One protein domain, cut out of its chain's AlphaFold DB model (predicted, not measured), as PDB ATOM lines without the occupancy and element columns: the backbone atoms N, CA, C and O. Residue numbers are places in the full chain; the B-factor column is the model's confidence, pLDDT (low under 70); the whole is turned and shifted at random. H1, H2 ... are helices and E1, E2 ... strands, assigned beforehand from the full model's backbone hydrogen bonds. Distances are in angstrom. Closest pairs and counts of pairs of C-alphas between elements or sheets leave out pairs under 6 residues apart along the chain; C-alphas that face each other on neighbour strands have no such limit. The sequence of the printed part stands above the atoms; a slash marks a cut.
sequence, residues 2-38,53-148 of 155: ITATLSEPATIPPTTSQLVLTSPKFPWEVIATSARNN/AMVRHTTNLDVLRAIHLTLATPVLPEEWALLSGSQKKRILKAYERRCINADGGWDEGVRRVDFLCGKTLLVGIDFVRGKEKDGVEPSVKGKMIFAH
ATOM      1  N   ILE A   2     145.113 160.380 210.355       57.78
ATOM      2  CA  ILE A   2     145.572 161.794 210.282       57.78
ATOM      3  C   ILE A   2     145.394 162.578 211.604       57.78
ATOM      4  O   ILE A   2     146.160 163.490 211.900       57.78
ATOM      5  N   THR A   3     144.419 162.213 212.441       64.38
ATOM      6  CA  THR A   3     144.149 162.901 213.718       64.38
ATOM      7  C   THR A   3     145.237 162.694 214.778       64.38
ATOM      8  O   THR A   3     145.417 163.568 215.624       64.38
ATOM      9  N   ALA A   4     145.979 161.579 214.726       77.56
ATOM     10  CA  ALA A   4     147.046 161.290 215.686       77.56
ATOM     11  C   ALA A   4     148.250 162.226 215.482       77.56
ATOM     12  O   ALA A   4     148.677 162.874 216.432       77.56
ATOM     13  N   THR A   5     148.697 162.406 214.233       88.62
ATOM     14  CA  THR A   5     149.842 163.264 213.873       88.62
ATOM     15  C   THR A   5     149.649 164.723 214.278       88.62
ATOM     16  O   THR A   5     150.593 165.389 214.690       88.62
ATOM     17  N   LEU A   6     148.420 165.243 214.214       90.56
ATOM     18  CA  LEU A   6     148.128 166.616 214.637       90.56
ATOM     19  C   LEU A   6     148.333 166.837 216.145       90.56
ATOM     20  O   LEU A   6     148.614 167.963 216.554       90.56
ATOM     21  N   SER A   7     148.209 165.779 216.949       89.62
ATOM     22  CA  SER A   7     148.392 165.823 218.405       89.62
ATOM     23  C   SER A   7     149.827 165.504 218.839       89.62
ATOM     24  O   SER A   7     150.140 165.630 220.020       89.62
ATOM     25  N   GLU A   8     150.691 165.081 217.913       90.75
ATOM     26  CA  GLU A   8     152.101 164.820 218.196       90.75
ATOM     27  C   GLU A   8     152.871 166.131 218.450       90.75
ATOM     28  O   GLU A   8     152.487 167.193 217.934       90.75
ATOM     29  N   PRO A   9     153.974 166.071 219.220       91.06
ATOM     30  CA  PRO A   9     154.887 167.196 219.370       91.06
ATOM     31  C   PRO A   9     155.364 167.740 218.022       91.06
ATOM     32  O   PRO A   9     155.769 166.978 217.147       91.06
ATOM     33  N   ALA A  10     155.378 169.066 217.878       90.38
ATOM     34  CA  ALA A  10     155.866 169.724 216.664       90.38
ATOM     35  C   ALA A  10     157.394 169.657 216.499       90.38
ATOM     36  O   ALA A  10     157.921 169.934 215.422       90.38
ATOM     37  N   THR A  11     158.116 169.342 217.574       89.25
ATOM     38  CA  THR A  11     159.578 169.320 217.625       89.25
ATOM     39  C   THR A  11     160.081 168.076 218.350       89.25
ATOM     40  O   THR A  11     159.397 167.497 219.197       89.25
ATOM     41  N   ILE A  12     161.306 167.669 218.011       84.69
ATOM     42  CA  ILE A  12     162.059 166.628 218.711       84.69
ATOM     43  C   ILE A  12     163.414 167.245 219.096       84.69
ATOM     44  O   ILE A  12     164.195 167.562 218.194       84.69
ATOM     45  N   PRO A  13     163.711 167.434 220.396       85.31
ATOM     46  CA  PRO A  13     162.855 167.147 221.556       85.31
ATOM     47  C   PRO A  13     161.604 168.055 221.631       85.31
ATOM     48  O   PRO A  13     161.648 169.171 221.109       85.31
ATOM     49  N   PRO A  14     160.504 167.611 222.282       84.31
ATOM     50  CA  PRO A  14     159.287 168.409 222.436       84.31
ATOM     51  C   PRO A  14     159.549 169.745 223.133       84.31
ATOM     52  O   PRO A  14     160.077 169.786 224.242       84.31
ATOM     53  N   THR A  15     159.131 170.838 222.502       82.62
ATOM     54  CA  THR A  15     159.296 172.192 223.039       82.62
ATOM     55  C   THR A  15     158.025 172.650 223.745       82.62
ATOM     56  O   THR A  15     156.930 172.572 223.189       82.62
ATOM     57  N   THR A  16     158.170 173.143 224.970       79.50
ATOM     58  CA  THR A  16     157.075 173.648 225.824       79.50
ATOM     59  C   THR A  16     156.975 175.174 225.780       79.50
ATOM     60  O   THR A  16     155.961 175.753 226.171       79.50
ATOM     61  N   SER A  17     158.023 175.816 225.260       78.31
ATOM     62  CA  SER A  17     158.106 177.238 224.959       78.31
ATOM     63  C   SER A  17     157.501 177.577 223.585       78.31
ATOM     64  O   SER A  17     156.921 176.732 222.893       78.31
ATOM     65  N   GLN A  18     157.586 178.855 223.208       86.56
ATOM     66  CA  GLN A  18     157.034 179.364 221.954       86.56
ATOM     67  C   GLN A  18     157.923 179.005 220.760       86.56
ATOM     68  O   GLN A  18     159.147 179.169 220.812       86.56
ATOM     69  N   LEU A  19     157.281 178.608 219.661       90.00
ATOM     70  CA  LEU A  19     157.916 178.432 218.365       90.00
ATOM     71  C   LEU A  19     157.696 179.685 217.509       90.00
ATOM     72  O   LEU A  19     156.566 179.990 217.129       90.00
ATOM     73  N   VAL A  20     158.776 180.395 217.184       92.75
ATOM     74  CA  VAL A  20     158.725 181.620 216.375       92.75
ATOM     75  C   VAL A  20     159.071 181.288 214.929       92.75
ATOM     76  O   VAL A  20     160.187 180.880 214.607       92.75
ATOM     77  N   LEU A  21     158.101 181.464 214.042       94.69
ATOM     78  CA  LEU A  21     158.205 181.135 212.629       94.69
ATOM     79  C   LEU A  21     158.272 182.401 211.776       94.69
ATOM     80  O   LEU A  21     157.486 183.329 211.941       94.69
ATOM     81  N   THR A  22     159.186 182.420 210.812       95.56
ATOM     82  CA  THR A  22     159.428 183.566 209.924       95.56
ATOM     83  C   THR A  22     159.340 183.157 208.458       95.56
ATOM     84  O   THR A  22     159.461 181.979 208.111       95.56
ATOM     85  N   SER A  23     159.138 184.117 207.555       95.00
ATOM     86  CA  SER A  23     159.232 183.879 206.113       95.00
ATOM     87  C   SER A  23     159.844 185.086 205.413       95.00
ATOM     88  O   SER A  23     159.462 186.205 205.710       95.00
ATOM     89  N   PRO A  24     160.714 184.915 204.404       92.38
ATOM     90  CA  PRO A  24     161.201 186.048 203.613       92.38
ATOM     91  C   PRO A  24     160.118 186.670 202.713       92.38
ATOM     92  O   PRO A  24     160.375 187.662 202.035       92.38
ATOM     93  N   LYS A  25     158.925 186.063 202.628       92.25
ATOM     94  CA  LYS A  25     157.828 186.542 201.774       92.25
ATOM     95  C   LYS A  25     156.953 187.596 202.445       92.25
ATOM     96  O   LYS A  25     156.200 188.267 201.747       92.25
ATOM     97  N   PHE A  26     157.037 187.725 203.763       92.88
ATOM     98  CA  PHE A  26     156.238 188.664 204.531       92.88
ATOM     99  C   PHE A  26     156.963 189.074 205.820       92.88
ATOM    100  O   PHE A  26     157.784 188.308 206.311       92.88
ATOM    101  N   PRO A  27     156.684 190.260 206.381       93.00
ATOM    102  CA  PRO A  27     157.453 190.782 207.514       93.00
ATOM    103  C   PRO A  27     157.024 190.231 208.886       93.00
ATOM    104  O   PRO A  27     157.740 190.430 209.861       93.00
ATOM    105  N   TRP A  28     155.869 189.570 208.985       93.56
ATOM    106  CA  TRP A  28     155.315 189.121 210.266       93.56
ATOM    107  C   TRP A  28     155.974 187.853 210.801       93.56
ATOM    108  O   TRP A  28     156.260 186.916 210.053       93.56
ATOM    109  N   GLU A  29     156.115 187.795 212.121       94.94
ATOM    110  CA  GLU A  29     156.396 186.554 212.833       94.94
ATOM    111  C   GLU A  29     155.087 185.807 213.110       94.94
ATOM    112  O   GLU A  29     154.062 186.400 213.456       94.94
ATOM    113  N   VAL A  30     155.122 184.488 212.955       95.19
ATOM    114  CA  VAL A  30     154.052 183.583 213.370       95.19
ATOM    115  C   VAL A  30     154.509 182.909 214.654       95.19
ATOM    116  O   VAL A  30     155.493 182.174 214.653       95.19
ATOM    117  N   ILE A  31     153.798 183.150 215.750       93.88
ATOM    118  CA  ILE A  31     154.151 182.610 217.062       93.88
ATOM    119  C   ILE A  31     153.198 181.459 217.373       93.88
ATOM    120  O   ILE A  31     152.000 181.669 217.562       93.88
ATOM    121  N   ALA A  32     153.731 180.241 217.415       91.75
ATOM    122  CA  ALA A  32     152.986 179.057 217.811       91.75
ATOM    123  C   ALA A  32     153.258 178.731 219.283       91.75
ATOM    124  O   ALA A  32     154.402 178.554 219.706       91.75
ATOM    125  N   THR A  33     152.182 178.654 220.059       89.75
ATOM    126  CA  THR A  33     152.186 178.290 221.478       89.75
ATOM    127  C   THR A  33     151.107 177.245 221.723       89.75
ATOM    128  O   THR A  33     150.127 177.172 220.981       89.75
ATOM    129  N   SER A  34     151.263 176.427 222.768       84.81
ATOM    130  CA  SER A  34     150.219 175.471 223.145       84.81
ATOM    131  C   SER A  34     148.900 176.203 223.431       84.81
ATOM    132  O   SER A  34     148.861 177.098 224.280       84.81
ATOM    133  N   ALA A  35     147.807 175.814 222.761       67.75
ATOM    134  CA  ALA A  35     146.538 176.552 222.754       67.75
ATOM    135  C   ALA A  35     145.928 176.877 224.136       67.75
ATOM    136  O   ALA A  35     145.113 177.791 224.236       67.75
ATOM    137  N   ARG A  36     146.298 176.167 225.214       63.00
ATOM    138  CA  ARG A  36     145.809 176.465 226.576       63.00
ATOM    139  C   ARG A  36     146.585 177.577 227.288       63.00
ATOM    140  O   ARG A  36     146.029 178.182 228.202       63.00
ATOM    141  N   ASN A  37     147.802 177.891 226.843       54.81
ATOM    142  CA  ASN A  37     148.606 178.990 227.386       54.81
ATOM    143  C   ASN A  37     148.147 180.362 226.862       54.81
ATOM    144  O   ASN A  37     148.420 181.374 227.493       54.81
ATOM    145  N   ASN A  38     147.408 180.395 225.746       50.56
ATOM    146  CA  ASN A  38     146.807 181.609 225.177       50.56
ATOM    147  C   ASN A  38     145.463 181.992 225.820       50.56
ATOM    148  O   ASN A  38     144.782 182.894 225.328       50.56
ATOM    149  N   ALA A  53     149.476 172.312 236.241       53.12
ATOM    150  CA  ALA A  53     149.973 172.892 235.008       53.12
ATOM    151  C   ALA A  53     150.813 171.814 234.328       53.12
ATOM    152  O   ALA A  53     152.022 171.716 234.509       53.12
ATOM    153  N   MET A  54     150.131 170.904 233.637       57.31
ATOM    154  CA  MET A  54     150.753 169.826 232.912       57.31
ATOM    155  C   MET A  54     151.559 170.531 231.839       57.31
ATOM    156  O   MET A  54     150.994 171.277 231.036       57.31
ATOM    157  N   VAL A  55     152.874 170.368 231.889       62.69
ATOM    158  CA  VAL A  55     153.782 170.947 230.911       62.69
ATOM    159  C   VAL A  55     153.375 170.392 229.545       62.69
ATOM    160  O   VAL A  55     153.561 169.209 229.261       62.69
ATOM    161  N   ARG A  56     152.721 171.224 228.728       75.31
ATOM    162  CA  ARG A  56     152.255 170.848 227.393       75.31
ATOM    163  C   ARG A  56     153.241 171.357 226.366       75.31
ATOM    164  O   ARG A  56     153.608 172.529 226.374       75.31
ATOM    165  N   HIS A  57     153.660 170.457 225.492       86.31
ATOM    166  CA  HIS A  57     154.456 170.811 224.333       86.31
ATOM    167  C   HIS A  57     153.575 171.456 223.260       86.31
ATOM    168  O   HIS A  57     152.363 171.232 223.202       86.31
ATOM    169  N   THR A  58     154.204 172.243 222.401       89.94
ATOM    170  CA  THR A  58     153.589 172.757 221.180       89.94
ATOM    171  C   THR A  58     153.372 171.593 220.210       89.94
ATOM    172  O   THR A  58     154.306 170.849 219.901       89.94
ATOM    173  N   THR A  59     152.132 171.407 219.757       92.06
ATOM    174  CA  THR A  59     151.739 170.317 218.845       92.06
ATOM    175  C   THR A  59     151.755 170.755 217.383       92.06
ATOM    176  O   THR A  59     151.741 171.951 217.079       92.06
ATOM    177  N   ASN A  60     151.728 169.795 216.454       93.00
ATOM    178  CA  ASN A  60     151.567 170.079 215.023       93.00
ATOM    179  C   ASN A  60     150.301 170.907 214.732       93.00
ATOM    180  O   ASN A  60     150.328 171.817 213.898       93.00
ATOM    181  N   LEU A  61     149.198 170.645 215.443       93.19
ATOM    182  CA  LEU A  61     147.969 171.428 215.326       93.19
ATOM    183  C   LEU A  61     148.159 172.882 215.763       93.19
ATOM    184  O   LEU A  61     147.689 173.781 215.066       93.19
ATOM    185  N   ASP A  62     148.840 173.122 216.888       92.62
ATOM    186  CA  ASP A  62     149.106 174.479 217.382       92.62
ATOM    187  C   ASP A  62     149.890 175.293 216.340       92.62
ATOM    188  O   ASP A  62     149.542 176.440 216.048       92.62
ATOM    189  N   VAL A  63     150.896 174.672 215.711       93.62
ATOM    190  CA  VAL A  63     151.700 175.287 214.645       93.62
ATOM    191  C   VAL A  63     150.857 175.625 213.420       93.62
ATOM    192  O   VAL A  63     150.850 176.773 212.970       93.62
ATOM    193  N   LEU A  64     150.116 174.653 212.884       94.75
ATOM    194  CA  LEU A  64     149.284 174.868 211.698       94.75
ATOM    195  C   LEU A  64     148.194 175.913 211.954       94.75
ATOM    196  O   LEU A  64     147.920 176.748 211.091       94.75
ATOM    197  N   ARG A  65     147.608 175.910 213.155       94.38
ATOM    198  CA  ARG A  65     146.603 176.892 213.564       94.38
ATOM    199  C   ARG A  65     147.191 178.295 213.649       94.38
ATOM    200  O   ARG A  65     146.567 179.222 213.136       94.38
ATOM    201  N   ALA A  66     148.367 178.454 214.254       95.31
ATOM    202  CA  ALA A  66     149.045 179.746 214.330       95.31
ATOM    203  C   ALA A  66     149.315 180.306 212.925       95.31
ATOM    204  O   ALA A  66     148.931 181.436 212.632       95.31
ATOM    205  N   ILE A  67     149.868 179.485 212.024       96.19
ATOM    206  CA  ILE A  67     150.119 179.870 210.627       96.19
ATOM    207  C   ILE A  67     148.819 180.287 209.935       96.19
ATOM    208  O   ILE A  67     148.762 181.353 209.320       96.19
ATOM    209  N   HIS A  68     147.768 179.474 210.050       96.25
ATOM    210  CA  HIS A  68     146.481 179.756 209.422       96.25
ATOM    211  C   HIS A  68     145.884 181.082 209.907       96.25
ATOM    212  O   HIS A  68     145.517 181.921 209.088       96.25
ATOM    213  N   LEU A  69     145.818 181.300 211.224       95.81
ATOM    214  CA  LEU A  69     145.234 182.515 211.797       95.81
ATOM    215  C   LEU A  69     146.022 183.768 211.401       95.81
ATOM    216  O   LEU A  69     145.422 184.764 210.991       95.81
ATOM    217  N   THR A  70     147.356 183.716 211.450       96.62
ATOM    218  CA  THR A  70     148.180 184.858 211.042       96.62
ATOM    219  C   THR A  70     148.008 185.173 209.559       96.62
ATOM    220  O   THR A  70     147.870 186.340 209.202       96.62
ATOM    221  N   LEU A  71     147.984 184.167 208.681       96.75
ATOM    222  CA  LEU A  71     147.840 184.393 207.239       96.75
ATOM    223  C   LEU A  71     146.414 184.799 206.834       96.75
ATOM    224  O   LEU A  71     146.245 185.511 205.844       96.75
ATOM    225  N   ALA A  72     145.400 184.399 207.602       95.50
ATOM    226  CA  ALA A  72     144.012 184.810 207.395       95.50
ATOM    227  C   ALA A  72     143.732 186.261 207.827       95.50
ATOM    228  O   ALA A  72     142.704 186.822 207.453       95.50
ATOM    229  N   THR A  73     144.632 186.882 208.596       96.25
ATOM    230  CA  THR A  73     144.455 188.253 209.093       96.25
ATOM    231  C   THR A  73     144.450 189.265 207.928       96.25
ATOM    232  O   THR A  73     145.299 189.158 207.033       96.25
ATOM    233  N   PRO A  74     143.527 190.248 207.916       96.69
ATOM    234  CA  PRO A  74     143.564 191.373 206.981       96.69
ATOM    235  C   PRO A  74     144.847 192.199 207.110       96.69
ATOM    236  O   PRO A  74     145.422 192.314 208.191       96.69
ATOM    237  N   VAL A  75     145.297 192.783 206.004       96.12
ATOM    238  CA  VAL A  75     146.467 193.671 205.983       96.12
ATOM    239  C   VAL A  75     146.057 195.062 206.453       96.12
ATOM    240  O   VAL A  75     145.061 195.615 205.986       96.12
ATOM    241  N   LEU A  76     146.839 195.644 207.359       94.56
ATOM    242  CA  LEU A  76     146.592 196.988 207.870       94.56
ATOM    243  C   LEU A  76     147.003 198.062 206.844       94.56
ATOM    244  O   LEU A  76     147.948 197.859 206.074       94.56
ATOM    245  N   PRO A  77     146.366 199.248 206.849       94.12
ATOM    246  CA  PRO A  77     146.731 200.341 205.941       94.12
ATOM    247  C   PRO A  77     148.201 200.773 206.051       94.12
ATOM    248  O   PRO A  77     148.836 201.078 205.044       94.12
ATOM    249  N   GLU A  78     148.757 200.759 207.263       94.50
ATOM    250  CA  GLU A  78     150.167 201.067 207.530       94.50
ATOM    251  C   GLU A  78     151.117 200.021 206.929       94.50
ATOM    252  O   GLU A  78     152.099 200.375 206.278       94.50
ATOM    253  N   GLU A  79     150.779 198.735 207.044       92.75
ATOM    254  CA  GLU A  79     151.529 197.635 206.431       92.75
ATOM    255  C   GLU A  79     151.506 197.758 204.902       92.75
ATOM    256  O   GLU A  79     152.518 197.546 204.230       92.75
ATOM    257  N   TRP A  80     150.358 198.153 204.346       94.62
ATOM    258  CA  TRP A  80     150.199 198.404 202.918       94.62
ATOM    259  C   TRP A  80     151.015 199.609 202.439       94.62
ATOM    260  O   TRP A  80     151.575 199.588 201.338       94.62
ATOM    261  N   ALA A  81     151.105 200.667 203.249       95.56
ATOM    262  CA  ALA A  81     151.835 201.885 202.910       95.56
ATOM    263  C   ALA A  81     153.342 201.639 202.726       95.56
ATOM    264  O   ALA A  81     153.943 202.255 201.846       95.56
ATOM    265  N   LEU A  82     153.921 200.690 203.471       94.25
ATOM    266  CA  LEU A  82     155.345 200.326 203.405       94.25
ATOM    267  C   LEU A  82     155.751 199.609 202.104       94.25
ATOM    268  O   LEU A  82     156.939 199.464 201.817       94.25
ATOM    269  N   LEU A  83     154.788 199.138 201.309       95.00
ATOM    270  CA  LEU A  83     155.062 198.389 200.086       95.00
ATOM    271  C   LEU A  83     155.393 199.297 198.898       95.00
ATOM    272  O   LEU A  83     154.692 200.271 198.608       95.00
ATOM    273  N   SER A  84     156.379 198.879 198.106       96.69
ATOM    274  CA  SER A  84     156.626 199.451 196.779       96.69
ATOM    275  C   SER A  84     155.476 199.156 195.805       96.69
ATOM    276  O   SER A  84     154.732 198.181 195.952       96.69
ATOM    277  N   GLY A  85     155.348 199.963 194.746       96.62
ATOM    278  CA  GLY A  85     154.300 199.777 193.730       96.62
ATOM    279  C   GLY A  85     154.331 198.400 193.049       96.62
ATOM    280  O   GLY A  85     153.282 197.817 192.772       96.62
ATOM    281  N   SER A  86     155.522 197.828 192.838       96.19
ATOM    282  CA  SER A  86     155.675 196.490 192.249       96.19
ATOM    283  C   SER A  86     155.211 195.377 193.199       96.19
ATOM    284  O   SER A  86     154.573 194.419 192.752       96.19
ATOM    285  N   GLN A  87     155.466 195.515 194.507       95.44
ATOM    286  CA  GLN A  87     154.944 194.604 195.529       95.44
ATOM    287  C   GLN A  87     153.419 194.684 195.599       95.44
ATOM    288  O   GLN A  87     152.763 193.648 195.497       95.44
ATOM    289  N   LYS A  88     152.857 195.901 195.670       97.31
ATOM    290  CA  LYS A  88     151.401 196.125 195.684       97.31
ATOM    291  C   LYS A  88     150.721 195.448 194.498       97.31
ATOM    292  O   LYS A  88     149.780 194.689 194.689       97.31
ATOM    293  N   LYS A  89     151.253 195.626 193.284       97.88
ATOM    294  CA  LYS A  89     150.718 194.993 192.066       97.88
ATOM    295  C   LYS A  89     150.720 193.462 192.142       97.88
ATOM    296  O   LYS A  89     149.751 192.821 191.742       97.88
ATOM    297  N   ARG A  90     151.804 192.857 192.641       97.62
ATOM    298  CA  ARG A  90     151.900 191.393 192.789       97.62
ATOM    299  C   ARG A  90     150.921 190.848 193.828       97.62
ATOM    300  O   ARG A  90     150.337 189.794 193.591       97.62
ATOM    301  N   ILE A  91     150.761 191.560 194.941       97.62
ATOM    302  CA  ILE A  91     149.859 191.177 196.031       97.62
ATOM    303  C   ILE A  91     148.401 191.345 195.602       97.62
ATOM    304  O   ILE A  91     147.626 190.415 195.788       97.62
ATOM    305  N   LEU A  92     148.042 192.445 194.928       97.81
ATOM    306  CA  LEU A  92     146.697 192.641 194.367       97.81
ATOM    307  C   LEU A  92     146.316 191.522 193.397       97.81
ATOM    308  O   LEU A  92     145.242 190.950 193.518       97.81
ATOM    309  N   LYS A  93     147.231 191.110 192.511       97.62
ATOM    310  CA  LYS A  93     146.981 189.974 191.611       97.62
ATOM    311  C   LYS A  93     146.743 188.657 192.367       97.62
ATOM    312  O   LYS A  93     146.033 187.778 191.882       97.62
ATOM    313  N   ALA A  94     147.390 188.471 193.516       96.94
ATOM    314  CA  ALA A  94     147.187 187.291 194.352       96.94
ATOM    315  C   ALA A  94     145.845 187.345 195.092       96.94
ATOM    316  O   ALA A  94     145.137 186.341 195.095       96.94
ATOM    317  N   TYR A  95     145.493 188.519 195.618       97.44
ATOM    318  CA  TYR A  95     144.194 188.830 196.211       97.44
ATOM    319  C   TYR A  95     143.047 188.563 195.227       97.44
ATOM    320  O   TYR A  95     142.182 187.744 195.515       97.44
ATOM    321  N   GLU A  96     143.096 189.149 194.028       96.94
ATOM    322  CA  GLU A  96     142.086 188.946 192.982       96.94
ATOM    323  C   GLU A  96     141.911 187.459 192.662       96.94
ATOM    324  O   GLU A  96     140.796 186.947 192.629       96.94
ATOM    325  N   ARG A  97     143.022 186.727 192.490       94.88
ATOM    326  CA  ARG A  97     142.970 185.281 192.239       94.88
ATOM    327  C   ARG A  97     142.329 184.519 193.398       94.88
ATOM    328  O   ARG A  97     141.585 183.577 193.148       94.88
ATOM    329  N   ARG A  98     142.632 184.883 194.646       94.44
ATOM    330  CA  ARG A  98     142.019 184.260 195.824       94.44
ATOM    331  C   ARG A  98     140.509 184.484 195.823       94.44
ATOM    332  O   ARG A  98     139.787 183.514 196.015       94.44
ATOM    333  N   CYS A  99     140.054 185.710 195.577       95.75
ATOM    334  CA  CYS A  99     138.629 186.034 195.555       95.75
ATOM    335  C   CYS A  99     137.887 185.315 194.424       95.75
ATOM    336  O   CYS A  99     136.815 184.765 194.648       95.75
ATOM    337  N   ILE A 100     138.490 185.237 193.233       94.56
ATOM    338  CA  ILE A 100     137.945 184.465 192.105       94.56
ATOM    339  C   ILE A 100     137.834 182.978 192.464       94.56
ATOM    340  O   ILE A 100     136.785 182.377 192.274       94.56
ATOM    341  N   ASN A 101     138.895 182.377 193.010       90.69
ATOM    342  CA  ASN A 101     138.901 180.949 193.343       90.69
ATOM    343  C   ASN A 101     137.946 180.587 194.490       90.69
ATOM    344  O   ASN A 101     137.503 179.445 194.569       90.69
ATOM    345  N   ALA A 102     137.690 181.526 195.402       89.69
ATOM    346  CA  ALA A 102     136.762 181.351 196.512       89.69
ATOM    347  C   ALA A 102     135.312 181.712 196.147       89.69
ATOM    348  O   ALA A 102     134.442 181.567 197.000       89.69
ATOM    349  N   ASP A 103     135.073 182.204 194.925       92.94
ATOM    350  CA  ASP A 103     133.793 182.768 194.483       92.94
ATOM    351  C   ASP A 103     133.237 183.825 195.465       92.94
ATOM    352  O   ASP A 103     132.060 183.842 195.814       92.94
ATOM    353  N   GLY A 104     134.115 184.697 195.987       92.88
ATOM    354  CA  GLY A 104     133.739 185.672 197.016       92.88
ATOM    355  C   GLY A 104     134.900 186.299 197.793       92.88
ATOM    356  O   GLY A 104     136.049 186.296 197.356       92.88
ATOM    357  N   GLY A 105     134.591 186.874 198.962       89.06
ATOM    358  CA  GLY A 105     135.577 187.470 199.878       89.06
ATOM    359  C   GLY A 105     136.210 188.777 199.385       89.06
ATOM    360  O   GLY A 105     137.333 189.102 199.773       89.06
ATOM    361  N   TRP A 106     135.524 189.501 198.496       92.62
ATOM    362  CA  TRP A 106     135.961 190.796 197.953       92.62
ATOM    363  C   TRP A 106     135.886 191.933 198.984       92.62
ATOM    364  O   TRP A 106     136.623 192.912 198.919       92.62
ATOM    365  N   ASP A 107     134.979 191.802 199.940       93.62
ATOM    366  CA  ASP A 107     134.742 192.710 201.059       93.62
ATOM    367  C   ASP A 107     135.762 192.534 202.195       93.62
ATOM    368  O   ASP A 107     136.019 193.462 202.958       93.62
ATOM    369  N   GLU A 108     136.411 191.371 202.269       89.50
ATOM    370  CA  GLU A 108     137.436 191.065 203.274       89.50
ATOM    371  C   GLU A 108     138.792 191.733 202.982       89.50
ATOM    372  O   GLU A 108     139.687 191.729 203.834       89.50
ATOM    373  N   GLY A 109     138.959 192.278 201.773       94.44
ATOM    374  CA  GLY A 109     140.169 192.953 201.322       94.44
ATOM    375  C   GLY A 109     141.405 192.050 201.251       94.44
ATOM    376  O   GLY A 109     141.340 190.815 201.271       94.44
ATOM    377  N   VAL A 110     142.572 192.690 201.138       96.94
ATOM    378  CA  VAL A 110     143.863 191.996 201.064       96.94
ATOM    379  C   VAL A 110     144.184 191.367 202.419       96.94
ATOM    380  O   VAL A 110     144.184 192.037 203.451       96.94
ATOM    381  N   ARG A 111     144.519 190.078 202.407       96.94
ATOM    382  CA  ARG A 111     144.936 189.310 203.585       96.94
ATOM    383  C   ARG A 111     146.428 189.026 203.545       96.94
ATOM    384  O   ARG A 111     147.053 189.026 202.484       96.94
ATOM    385  N   ARG A 112     147.016 188.720 204.700       97.31
ATOM    386  CA  ARG A 112     148.450 188.399 204.803       97.31
ATOM    387  C   ARG A 112     148.848 187.189 203.945       97.31
ATOM    388  O   ARG A 112     149.965 187.149 203.441       97.31
ATOM    389  N   VAL A 113     147.935 186.248 203.683       96.81
ATOM    390  CA  VAL A 113     148.149 185.144 202.727       96.81
ATOM    391  C   VAL A 113     148.456 185.635 201.305       96.81
ATOM    392  O   VAL A 113     149.234 184.999 200.594       96.81
ATOM    393  N   ASP A 114     147.935 186.794 200.895       97.56
ATOM    394  CA  ASP A 114     148.130 187.337 199.547       97.56
ATOM    395  C   ASP A 114     149.592 187.790 199.325       97.56
ATOM    396  O   ASP A 114     150.090 187.778 198.193       97.56
ATOM    397  N   PHE A 115     150.350 188.051 200.401       97.31
ATOM    398  CA  PHE A 115     151.798 188.309 200.341       97.31
ATOM    399  C   PHE A 115     152.592 187.105 199.827       97.31
ATOM    400  O   PHE A 115     153.657 187.266 199.223       97.31
ATOM    401  N   LEU A 116     152.053 185.890 199.964       96.75
ATOM    402  CA  LEU A 116     152.666 184.689 199.403       96.75
ATOM    403  C   LEU A 116     152.623 184.652 197.870       96.75
ATOM    404  O   LEU A 116     153.298 183.813 197.266       96.75
ATOM    405  N   CYS A 117     151.887 185.565 197.227       95.75
ATOM    406  CA  CYS A 117     151.828 185.722 195.776       95.75
ATOM    407  C   CYS A 117     151.478 184.414 195.033       95.75
ATOM    408  O   CYS A 117     152.051 184.127 193.983       95.75
ATOM    409  N   GLY A 118     150.578 183.597 195.593       91.88
ATOM    410  CA  GLY A 118     150.173 182.299 195.031       91.88
ATOM    411  C   GLY A 118     151.037 181.102 195.449       91.88
ATOM    412  O   GLY A 118     150.706 179.971 195.107       91.88
ATOM    413  N   LYS A 119     152.113 181.306 196.216       94.50
ATOM    414  CA  LYS A 119     152.880 180.216 196.836       94.50
ATOM    415  C   LYS A 119     152.296 179.869 198.206       94.50
ATOM    416  O   LYS A 119     152.921 180.183 199.215       94.50
ATOM    417  N   THR A 120     151.087 179.313 198.236       94.75
ATOM    418  CA  THR A 120     150.296 179.095 199.462       94.75
ATOM    419  C   THR A 120     150.407 177.687 200.049       94.75
ATOM    420  O   THR A 120     149.872 177.445 201.127       94.75
ATOM    421  N   LEU A 121     151.123 176.763 199.400       94.38
ATOM    422  CA  LEU A 121     151.347 175.417 199.928       94.38
ATOM    423  C   LEU A 121     152.526 175.430 200.909       94.38
ATOM    424  O   LEU A 121     153.664 175.618 200.477       94.38
ATOM    425  N   LEU A 122     152.276 175.240 202.208       95.19
ATOM    426  CA  LEU A 122     153.336 175.042 203.205       95.19
ATOM    427  C   LEU A 122     153.963 173.660 202.988       95.19
ATOM    428  O   LEU A 122     153.291 172.649 203.162       95.19
ATOM    429  N   VAL A 123     155.239 173.619 202.608       94.69
ATOM    430  CA  VAL A 123     155.953 172.358 202.325       94.69
ATOM    431  C   VAL A 123     156.875 171.927 203.459       94.69
ATOM    432  O   VAL A 123     157.300 170.779 203.499       94.69
ATOM    433  N   GLY A 124     157.195 172.835 204.381       92.94
ATOM    434  CA  GLY A 124     158.031 172.517 205.528       92.94
ATOM    435  C   GLY A 124     158.440 173.740 206.338       92.94
ATOM    436  O   GLY A 124     158.201 174.889 205.948       92.94
ATOM    437  N   ILE A 125     159.073 173.460 207.473       93.75
ATOM    438  CA  ILE A 125     159.675 174.441 208.372       93.75
ATOM    439  C   ILE A 125     161.134 174.036 208.559       93.75
ATOM    440  O   ILE A 125     161.421 172.909 208.949       93.75
ATOM    441  N   ASP A 126     162.044 174.959 208.267       91.81
ATOM    442  CA  ASP A 126     163.479 174.773 208.460       91.81
ATOM    443  C   ASP A 126     163.915 175.453 209.762       91.81
ATOM    444  O   ASP A 126     163.731 176.661 209.930       91.81
ATOM    445  N   PHE A 127     164.435 174.684 210.714       85.19
ATOM    446  CA  PHE A 127     164.773 175.190 212.041       85.19
ATOM    447  C   PHE A 127     166.177 175.783 212.058       85.19
ATOM    448  O   PHE A 127     167.175 175.093 211.852       85.19
ATOM    449  N   VAL A 128     166.264 177.071 212.386       72.44
ATOM    450  CA  VAL A 128     167.549 177.731 212.598       72.44
ATOM    451  C   VAL A 128     167.976 177.430 214.028       72.44
ATOM    452  O   VAL A 128     167.373 177.930 214.978       72.44
ATOM    453  N   ARG A 129     169.019 176.609 214.204       64.06
ATOM    454  CA  ARG A 129     169.603 176.377 215.533       64.06
ATOM    455  C   ARG A 129     170.125 177.705 216.087       64.06
ATOM    456  O   ARG A 129     171.076 178.276 215.554       64.06
ATOM    457  N   GLY A 130     169.479 178.207 217.136       58.34
ATOM    458  CA  GLY A 130     169.954 179.367 217.882       58.34
ATOM    459  C   GLY A 130     171.229 179.029 218.652       58.34
ATOM    460  O   GLY A 130     171.416 177.891 219.077       58.34
ATOM    461  N   LYS A 131     172.110 180.017 218.843       54.03
ATOM    462  CA  LYS A 131     173.152 179.914 219.869       54.03
ATOM    463  C   LYS A 131     172.466 180.067 221.222       54.03
ATOM    464  O   LYS A 131     171.809 181.084 221.446       54.03
ATOM    465  N   GLU A 132     172.587 179.054 222.068       54.69
ATOM    466  CA  GLU A 132     172.149 179.101 223.460       54.69
ATOM    467  C   GLU A 132     172.787 180.329 224.131       54.69
ATOM    468  O   GLU A 132     173.994 180.550 224.020       54.69
ATOM    469  N   LYS A 133     171.961 181.197 224.720       53.56
ATOM    470  CA  LYS A 133     172.422 182.278 225.595       53.56
ATOM    471  C   LYS A 133     172.072 181.858 227.014       53.56
ATOM    472  O   LYS A 133     170.912 181.537 227.266       53.56
ATOM    473  N   ASP A 134     173.074 181.855 227.887       49.44
ATOM    474  CA  ASP A 134     173.002 181.351 229.259       49.44
ATOM    475  C   ASP A 134     171.700 181.750 229.978       49.44
ATOM    476  O   ASP A 134     171.397 182.933 230.148       49.44
ATOM    477  N   GLY A 135     170.930 180.744 230.408       56.38
ATOM    478  CA  GLY A 135     169.835 180.890 231.375       56.38
ATOM    479  C   GLY A 135     168.430 181.188 230.834       56.38
ATOM    480  O   GLY A 135     167.501 181.253 231.638       56.38
ATOM    481  N   VAL A 136     168.224 181.336 229.518       56.94
ATOM    482  CA  VAL A 136     166.879 181.461 228.918       56.94
ATOM    483  C   VAL A 136     166.642 180.294 227.966       56.94
ATOM    484  O   VAL A 136     167.362 180.156 226.979       56.94
ATOM    485  N   GLU A 137     165.619 179.478 228.252       58.44
ATOM    486  CA  GLU A 137     165.130 178.414 227.359       58.44
ATOM    487  C   GLU A 137     165.056 178.947 225.916       58.44
ATOM    488  O   GLU A 137     164.350 179.934 225.660       58.44
ATOM    489  N   PRO A 138     165.809 178.366 224.966       59.72
ATOM    490  CA  PRO A 138     165.931 178.935 223.639       59.72
ATOM    491  C   PRO A 138     164.573 178.873 222.942       59.72
ATOM    492  O   PRO A 138     164.057 177.797 222.647       59.72
ATOM    493  N   SER A 139     163.990 180.039 222.647       69.19
ATOM    494  CA  SER A 139     162.843 180.094 221.743       69.19
ATOM    495  C   SER A 139     163.271 179.498 220.408       69.19
ATOM    496  O   SER A 139     164.204 179.983 219.755       69.19
ATOM    497  N   VAL A 140     162.616 178.403 220.032       83.56
ATOM    498  CA  VAL A 140     162.920 177.694 218.798       83.56
ATOM    499  C   VAL A 140     162.478 178.580 217.638       83.56
ATOM    500  O   VAL A 140     161.343 179.058 217.602       83.56
ATOM    501  N   LYS A 141     163.387 178.823 216.691       88.69
ATOM    502  CA  LYS A 141     163.112 179.641 215.508       88.69
ATOM    503  C   LYS A 141     163.064 178.777 214.257       88.69
ATOM    504  O   LYS A 141     163.976 177.992 214.001       88.69
ATOM    505  N   GLY A 142     162.011 178.948 213.468       91.88
ATOM    506  CA  GLY A 142     161.801 178.237 212.211       91.88
ATOM    507  C   GLY A 142     161.571 179.184 211.039       91.88
ATOM    508  O   GLY A 142     161.033 180.281 211.183       91.88
ATOM    509  N   LYS A 143     161.963 178.754 209.844       94.75
ATOM    510  CA  LYS A 143     161.692 179.431 208.580       94.75
ATOM    511  C   LYS A 143     160.675 178.622 207.790       94.75
ATOM    512  O   LYS A 143     160.931 177.480 207.420       94.75
ATOM    513  N   MET A 144     159.532 179.226 207.492       96.00
ATOM    514  CA  MET A 144     158.485 178.593 206.695       96.00
ATOM    515  C   MET A 144     158.849 178.585 205.213       96.00
ATOM    516  O   MET A 144     159.196 179.619 204.623       96.00
ATOM    517  N   ILE A 145     158.697 177.417 204.596       95.38
ATOM    518  CA  ILE A 145     158.925 177.201 203.173       95.38
ATOM    519  C   ILE A 145     157.574 176.993 202.501       95.38
ATOM    520  O   ILE A 145     156.829 176.080 202.853       95.38
ATOM    521  N   PHE A 146     157.272 177.827 201.501       95.94
ATOM    522  CA  PHE A 146     156.046 177.683 200.716       95.94
ATOM    523  C   PHE A 146     156.309 177.522 199.220       95.94
ATOM    524  O   PHE A 146     157.109 178.274 198.639       95.94
ATOM    525  N   ALA A 147     155.542 176.635 198.599       95.25
ATOM    526  CA  ALA A 147     155.515 176.355 197.170       95.25
ATOM    527  C   ALA A 147     154.177 176.777 196.540       95.25
ATOM    528  O   ALA A 147     153.230 177.150 197.236       95.25
ATOM    529  N   HIS A 148     154.111 176.755 195.208       92.31
ATOM    530  CA  HIS A 148     152.825 176.854 194.522       92.31
ATOM    531  C   HIS A 148     152.022 175.576 194.778       92.31
ATOM    532  O   HIS A 148     152.620 174.496 194.800       92.31
TER     533      HIS A 148
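What this domain is: This is residues 2 to 38 and 53 to 148 of the 155 residues of an uncharacterized protein of Termitomyces sp. J132 (UniProt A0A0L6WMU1). A strongly twisted sheet of four strands has helix H2 packed on one face, with short H5 on the same face. The longest helix, H4, packs on H5 beyond one end of the sheet, H1 sits at the start of H2, and residues 131 to 136, in the loop between E3 and E4, stick out at the other end. The printed part has 133 residues with five named helices and four named strands, in the order H1 E1 E2 H2 H3 H4 H5 E3 E4; the sheet, E2 E1 E4 E3, is mixed. The class is mixed, helices and strands. The whole is only just compact, close to loose, with a radius of gyration of the C-alphas of 16.7 A and spans of 45 by 35 by 26 A.

Where its parts are: In the sheet, E2 is residues 26 to 32, 16.7 A long, E1 residues 19 to 23, 13.5 A, E4 residues 140 to 147, 22.9 A, and E3 residues 121 to 128, 20.7 A. H2 is residues 60 to 72, 18.2 A, and H4 residues 85 to 101, 24.3 A. The short helices are H1, residues 2 to 7, 9.5 A, H3, residues 77 to 81, 6.1 A, and H5, residues 112 to 116, 7.8 A. H1 begins at C-alpha 2 (145.572, 161.794, 210.282), H4 at C-alpha 85 (154.300, 199.777, 193.730), and E4 ends at C-alpha 147 (155.515, 176.355, 197.170).

How they stand to each other: Inner strands E1 and E4 are parallel at 38 degrees, with N 22 and O 142 2.9 A apart, within hydrogen-bond range. The hairpin E1 and E2 is antiparallel at 161 degrees, with N 21 and O 30 at 2.8 A. The hairpin E3 and E4 is antiparallel at 150 degrees, with N 143 and O 126 at 2.7 A. H2 is on one face of the sheet, making two layers, a helix over a sheet; the closest C-alphas of H2 and E2 are those of Val 63 and Ala 32, 5.1 A. H5 is on the same face, over none of the strands, and touches residues 70 to 72 of H2, closest C-alphas Val 113 and Leu 71, 4.6 A. H4, not on the sheet, touches H5 with residues 91 to 98 alone, closest C-alphas Ala 94 and Asp 114, 5.3 A. H3 and H4 are close but not clearly touching, C-alphas of Trp 80 and Lys 88 7.7 A apart. H1 touches residues 60 to 61 of H2, about perpendicular at 88 degrees, closest C-alphas Leu 6 and Leu 61, 4.9 A. Every O i to N i+4 pair is within hydrogen-bond range in H2, H3 and H4; H1 has 0 of 2, with 1 of 3 O i to N i+3 pairs, and H5 has 0 of 1, with 2 of 2.

The domain as a whole: The C-alphas farthest apart, those of Asp 103 and Asp 134, are 52.4 A apart. Residues 39 to 52 are not printed; C-alphas 38 and 53 are 13.5 A apart across the cut, in the link from E2 to H2. The links H1 to E1 and E3 to E4 are long. Mean pLDDT of the printed part is 87.5; residues 2 to 3, 35 to 38, 53 to 55 and 129 to 139 are under 70.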